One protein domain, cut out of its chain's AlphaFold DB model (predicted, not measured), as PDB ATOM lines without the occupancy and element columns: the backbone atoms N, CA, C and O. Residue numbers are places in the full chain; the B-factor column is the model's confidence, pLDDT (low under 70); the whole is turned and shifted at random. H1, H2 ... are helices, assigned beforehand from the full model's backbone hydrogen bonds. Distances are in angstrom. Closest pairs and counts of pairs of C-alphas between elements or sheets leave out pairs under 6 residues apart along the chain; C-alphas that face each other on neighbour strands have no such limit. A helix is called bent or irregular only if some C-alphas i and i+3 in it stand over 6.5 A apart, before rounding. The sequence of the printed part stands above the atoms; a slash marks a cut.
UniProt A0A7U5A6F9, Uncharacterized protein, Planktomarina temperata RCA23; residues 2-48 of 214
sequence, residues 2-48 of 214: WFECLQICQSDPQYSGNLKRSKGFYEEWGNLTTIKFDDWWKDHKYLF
ATOM      1  N   TRP A   2      88.848  70.841  73.602       84.50
ATOM      2  CA  TRP A   2      89.254  70.124  72.365       84.50
ATOM      3  C   TRP A   2      89.894  68.746  72.627       84.50
ATOM      4  O   TRP A   2      89.554  67.777  71.955       84.50
ATOM      5  N   PHE A   3      90.743  68.642  73.657       88.75
ATOM      6  CA  PHE A   3      91.310  67.371  74.134       88.75
ATOM      7  C   PHE A   3      90.232  66.341  74.499       88.75
ATOM      8  O   PHE A   3      90.236  65.227  73.988       88.75
ATOM      9  N   GLU A   4      89.272  66.733  75.337       87.12
ATOM     10  CA  GLU A   4      88.192  65.856  75.807       87.12
ATOM     11  C   GLU A   4      87.266  65.449  74.655       87.12
ATOM     12  O   GLU A   4      86.866  64.293  74.559       87.12
ATOM     13  N   CYS A   5      86.975  66.368  73.728       89.69
ATOM     14  CA  CYS A   5      86.208  66.060  72.523       89.69
ATOM     15  C   CYS A   5      86.924  65.017  71.656       89.69
ATOM     16  O   CYS A   5      86.282  64.088  71.168       89.69
ATOM     17  N   LEU A   6      88.244  65.134  71.479       88.69
ATOM     18  CA  LEU A   6      89.014  64.148  70.724       88.69
ATOM     19  C   LEU A   6      89.061  62.792  71.444       88.69
ATOM     20  O   LEU A   6      88.913  61.759  70.793       88.69
ATOM     21  N   GLN A   7      89.196  62.788  72.770       89.94
ATOM     22  CA  GLN A   7      89.153  61.575  73.590       89.94
ATOM     23  C   GLN A   7      87.809  60.836  73.458       89.94
ATOM     24  O   GLN A   7      87.788  59.612  73.295       89.94
ATOM     25  N   ILE A   8      86.689  61.569  73.453       88.94
ATOM     26  CA  ILE A   8      85.351  61.013  73.195       88.94
ATOM     27  C   ILE A   8      85.270  60.451  71.773       88.94
ATOM     28  O   ILE A   8      84.890  59.296  71.602       88.94
ATOM     29  N   CYS A   9      85.699  61.211  70.759       89.88
ATOM     30  CA  CYS A   9      85.704  60.747  69.369       89.88
ATOM     31  C   CYS A   9      86.513  59.454  69.180       89.88
ATOM     32  O   CYS A   9      86.128  58.616  68.371       89.88
ATOM     33  N   GLN A  10      87.635  59.290  69.894       86.88
ATOM     34  CA  GLN A  10      88.459  58.075  69.839       86.88
ATOM     35  C   GLN A  10      87.810  56.877  70.549       86.88
ATOM     36  O   GLN A  10      88.117  55.736  70.208       86.88
ATOM     37  N   SER A  11      86.921  57.131  71.512       87.62
ATOM     38  CA  SER A  11      86.224  56.099  72.289       87.62
ATOM     39  C   SER A  11      84.897  55.668  71.654       87.62
ATOM     40  O   SER A  11      84.453  54.542  71.867       87.62
ATOM     41  N   ASP A  12      84.265  56.547  70.876       89.44
ATOM     42  CA  ASP A  12      82.958  56.317  70.262       89.44
ATOM     43  C   ASP A  12      83.083  55.839  68.792       89.44
ATOM     44  O   ASP A  12      83.583  56.573  67.925       89.44
ATOM     45  N   PRO A  13      82.592  54.623  68.460       89.25
ATOM     46  CA  PRO A  13      82.628  54.072  67.105       89.25
ATOM     47  C   PRO A  13      81.971  54.950  66.033       89.25
ATOM     48  O   PRO A  13      82.368  54.864  64.863       89.25
ATOM     49  N   GLN A  14      81.009  55.805  66.403       92.69
ATOM     50  CA  GLN A  14      80.288  56.688  65.483       92.69
ATOM     51  C   GLN A  14      81.229  57.639  64.724       92.69
ATOM     52  O   GLN A  14      80.979  57.963  63.561       92.69
ATOM     53  N   TYR A  15      82.341  58.054  65.338       90.06
ATOM     54  CA  TYR A  15      83.283  59.014  64.748       90.06
ATOM     55  C   TYR A  15      84.498  58.363  64.075       90.06
ATOM     56  O   TYR A  15      85.317  59.058  63.464       90.06
ATOM     57  N   SER A  16      84.603  57.031  64.106       85.06
ATOM     58  CA  SER A  16      85.750  56.274  63.580       85.06
ATOM     59  C   SER A  16      86.054  56.561  62.100       85.06
ATOM     60  O   SER A  16      87.218  56.678  61.710       85.06
ATOM     61  N   GLY A  17      85.022  56.739  61.268       87.62
ATOM     62  CA  GLY A  17      85.176  57.096  59.855       87.62
ATOM     63  C   GLY A  17      85.781  58.490  59.643       87.62
ATOM     64  O   GLY A  17      86.589  58.684  58.735       87.62
ATOM     65  N   ASN A  18      85.441  59.454  60.502       89.00
ATOM     66  CA  ASN A  18      86.007  60.805  60.455       89.00
ATOM     67  C   ASN A  18      87.452  60.810  60.951       89.00
ATOM     68  O   ASN A  18      88.310  61.376  60.280       89.00
ATOM     69  N   LEU A  19      87.735  60.098  62.045       86.44
ATOM     70  CA  LEU A  19      89.088  59.968  62.591       86.44
ATOM     71  C   LEU A  19      90.067  59.313  61.616       86.44
ATOM     72  O   LEU A  19      91.215  59.740  61.523       86.44
ATOM     73  N   LYS A  20      89.624  58.315  60.840       87.25
ATOM     74  CA  LYS A  20      90.459  57.725  59.781       87.25
ATOM     75  C   LYS A  20      90.852  58.754  58.719       87.25
ATOM     76  O   LYS A  20      91.982  58.722  58.245       87.25
ATOM     77  N   ARG A  21      89.944  59.672  58.368       90.00
ATOM     78  CA  ARG A  21      90.202  60.739  57.386       90.00
ATOM     79  C   ARG A  21      91.090  61.851  57.942       90.00
ATOM     80  O   ARG A  21      91.904  62.386  57.201       90.00
ATOM     81  N   SER A  22      90.971  62.172  59.228       88.69
ATOM     82  CA  SER A  22      91.775  63.203  59.898       88.69
ATOM     83  C   SER A  22      93.025  62.663  60.603       88.69
ATOM     84  O   SER A  22      93.637  63.390  61.383       88.69
ATOM     85  N   LYS A  23      93.436  61.415  60.332       85.31
ATOM     86  CA  LYS A  23      94.560  60.757  61.020       85.31
ATOM     87  C   LYS A  23      95.851  61.582  60.978       85.31
ATOM     88  O   LYS A  23      96.499  61.703  62.006       85.31
ATOM     89  N   GLY A  24      96.185  62.177  59.828       85.62
ATOM     90  CA  GLY A  24      97.388  63.009  59.686       85.62
ATOM     91  C   GLY A  24      97.339  64.321  60.479       85.62
ATOM     92  O   GLY A  24      98.369  64.809  60.910       85.62
ATOM     93  N   PHE A  25      96.147  64.875  60.732       86.88
ATOM     94  CA  PHE A  25      95.999  66.095  61.536       86.88
ATOM     95  C   PHE A  25      96.198  65.828  63.036       86.88
ATOM     96  O   PHE A  25      96.730  66.666  63.753       86.88
ATOM     97  N   TYR A  26      95.777  64.654  63.513       89.44
ATOM     98  CA  TYR A  26      95.882  64.256  64.922       89.44
ATOM     99  C   TYR A  26      97.079  63.347  65.217       89.44
ATOM    100  O   TYR A  26      97.157  62.774  66.303       89.44
ATOM    101  N   GLU A  27      98.009  63.195  64.274       87.44
ATOM    102  CA  GLU A  27      99.159  62.299  64.416       87.44
ATOM    103  C   GLU A  27     100.024  62.682  65.622       87.44
ATOM    104  O   GLU A  27     100.346  61.827  66.445       87.44
ATOM    105  N   GLU A  28     100.287  63.978  65.793       85.88
ATOM    106  CA  GLU A  28     101.074  64.511  66.910       85.88
ATOM    107  C   GLU A  28     100.332  64.482  68.255       85.88
ATOM    108  O   GLU A  28     100.956  64.578  69.306       85.88
ATOM    109  N   TRP A  29      99.001  64.345  68.249       88.56
ATOM    110  CA  TRP A  29      98.205  64.269  69.481       88.56
ATOM    111  C   TRP A  29      98.210  62.859  70.078       88.56
ATOM    112  O   TRP A  29      98.081  62.706  71.293       88.56
ATOM    113  N   GLY A  30      98.362  61.833  69.235       85.69
ATOM    114  CA  GLY A  30      98.425  60.438  69.654       85.69
ATOM    115  C   GLY A  30      97.095  59.864  70.164       85.69
ATOM    116  O   GLY A  30      95.997  60.314  69.820       85.69
ATOM    117  N   ASN A  31      97.197  58.796  70.962       85.75
ATOM    118  CA  ASN A  31      96.043  58.127  71.562       85.75
ATOM    119  C   ASN A  31      95.754  58.705  72.953       85.75
ATOM    120  O   ASN A  31      96.559  58.561  73.870       85.75
ATOM    121  N   LEU A  32      94.585  59.324  73.105       86.31
ATOM    122  CA  LEU A  32      94.182  60.060  74.301       86.31
ATOM    123  C   LEU A  32      93.236  59.279  75.214       86.31
ATOM    124  O   LEU A  32      92.914  59.752  76.298       86.31
ATOM    125  N   THR A  33      92.780  58.091  74.805       81.19
ATOM    126  CA  THR A  33      91.742  57.323  75.527       81.19
ATOM    127  C   THR A  33      92.060  57.083  77.004       81.19
ATOM    128  O   THR A  33      91.154  57.115  77.832       81.19
ATOM    129  N   THR A  34      93.334  56.901  77.353       82.62
ATOM    130  CA  THR A  34      93.789  56.548  78.711       82.62
ATOM    131  C   THR A  34      94.593  57.641  79.419       82.62
ATOM    132  O   THR A  34      94.964  57.462  80.579       82.62
ATOM    133  N   ILE A  35      94.850  58.777  78.766       88.56
ATOM    134  CA  ILE A  35      95.731  59.832  79.284       88.56
ATOM    135  C   ILE A  35      94.889  60.988  79.839       88.56
ATOM    136  O   ILE A  35      93.885  61.385  79.249       88.56
ATOM    137  N   LYS A  36      95.300  61.551  80.980       88.50
ATOM    138  CA  LYS A  36      94.703  62.777  81.523       88.50
ATOM    139  C   LYS A  36      95.276  64.008  80.826       88.50
ATOM    140  O   LYS A  36      96.468  64.051  80.526       88.50
ATOM    141  N   PHE A  37      94.448  65.035  80.650       86.50
ATOM    142  CA  PHE A  37      94.850  66.284  79.999       86.50
ATOM    143  C   PHE A  37      96.122  66.894  80.604       86.50
ATOM    144  O   PHE A  37      97.025  67.247  79.856       86.50
ATOM    145  N   ASP A  38      96.223  66.970  81.935       86.88
ATOM    146  CA  ASP A  38      97.362  67.614  82.607       86.88
ATOM    147  C   ASP A  38      98.704  66.940  82.303       86.88
ATOM    148  O   ASP A  38      99.732  67.614  82.225       86.88
ATOM    149  N   ASP A  39      98.708  65.617  82.129       89.12
ATOM    150  CA  ASP A  39      99.920  64.862  81.812       89.12
ATOM    151  C   ASP A  39     100.262  64.984  80.329       89.12
ATOM    152  O   ASP A  39     101.408  65.267  79.991       89.12
ATOM    153  N   TRP A  40      99.260  64.905  79.449       89.75
ATOM    154  CA  TRP A  40      99.454  65.150  78.021       89.75
ATOM    155  C   TRP A  40      99.961  66.572  77.734       89.75
ATOM    156  O   TRP A  40     100.872  66.764  76.928       89.75
ATOM    157  N   TRP A  41      99.414  67.574  78.428       87.00
ATOM    158  CA  TRP A  41      99.724  68.985  78.213       87.00
ATOM    159  C   TRP A  41     101.179  69.337  78.531       87.00
ATOM    160  O   TRP A  41     101.750  70.195  77.861       87.00
ATOM    161  N   LYS A  42     101.805  68.684  79.521       85.56
ATOM    162  CA  LYS A  42     103.218  68.930  79.872       85.56
ATOM    163  C   LYS A  42     104.144  68.686  78.684       85.56
ATOM    164  O   LYS A  42     105.033  69.501  78.442       85.56
ATOM    165  N   ASP A  43     103.879  67.618  77.939       85.31
ATOM    166  CA  ASP A  43     104.736  67.170  76.845       85.31
ATOM    167  C   ASP A  43     104.312  67.749  75.492       85.31
ATOM    168  O   ASP A  43     105.165  67.970  74.645       85.31
ATOM    169  N   HIS A  44     103.026  68.066  75.298       86.56
ATOM    170  CA  HIS A  44     102.465  68.468  73.998       86.56
ATOM    171  C   HIS A  44     102.115  69.957  73.903       86.56
ATOM    172  O   HIS A  44     101.556  70.407  72.904       86.56
ATOM    173  N   LYS A  45     102.469  70.767  74.911       82.56
ATOM    174  CA  LYS A  45     102.245  72.224  74.881       82.56
ATOM    175  C   LYS A  45     102.877  72.900  73.660       82.56
ATOM    176  O   LYS A  45     102.359  73.916  73.220       82.56
ATOM    177  N   TYR A  46     103.966  72.349  73.120       80.75
ATOM    178  CA  TYR A  46     104.638  72.880  71.928       80.75
ATOM    179  C   TYR A  46     103.767  72.830  70.663       80.75
ATOM    180  O   TYR A  46     104.023  73.596  69.741       80.75
ATOM    181  N   LEU A  47     102.744  71.963  70.623       83.12
ATOM    182  CA  LEU A  47     101.770  71.901  69.524       83.12
ATOM    183  C   LEU A  47     100.885  73.147  69.455       83.12
ATOM    184  O   LEU A  47     100.181  73.364  68.472       83.12
ATOM    185  N   PHE A  48     100.893  73.951  70.513       77.94
ATOM    186  CA  PHE A  48     100.162  75.197  70.591       77.94
ATOM    187  C   PHE A  48     101.179  76.329  70.571       77.94
ATOM    188  O   PHE A  48     102.028  76.433  71.459       77.94
TER     189      PHE A  48
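This is residues 2 to 48 of the 214 residues of an uncharacterized protein of Planktomarina temperata RCA23 (UniProt A0A7U5A6F9). H1 and H2 make a corner at one end of the long axis, and H3 lies at the other end, joined to H2 by a long loop, residues 22 to 36, that runs along one side with its residues 22 to 25, like 20 and 21 of H2, standing free. The 47 printed residues hold H1, H2, H3 in that order and no named strand, class all helix. The whole is compact, radius of gyration of the C-alphas 10.7 A, and only just elongated, 29 by 19 by 14 A.

Find C-alpha 2 at (89.254, 70.124, 72.365); H1, residues 2 to 11, runs 14.3 A from there. H2, residues 13 to 21, spans 14.0 A. H3, residues 37 to 47, spans 13.8 A to C-alpha 47 at (101.770, 71.901, 69.524). H2 and H3 are irregular: C-alphas 14 and 17, and 43 and 46, are 7.5 A apart.

H1 and H2 touch only at the corner, closest C-alphas Cys 9 and Tyr 15, 5.5 A, at a steep tilt of 68 degrees, only just short of about perpendicular, opposite ways. H1 and H3 are close but not clearly touching, closest C-alphas Phe 3 and Phe 37, 6.9 A. H2 and H3 are apart. Every O i to N i+4 pair of H1 is within hydrogen-bond range; H2 has 2 of 5, with 4 of 6 O i to N i+3 pairs, and H3 3 of 7, with 4 of 8.

The printed part has no cut. H1 to H2 is a tight link, H2 to H3 a long one. No printed residue is under 70.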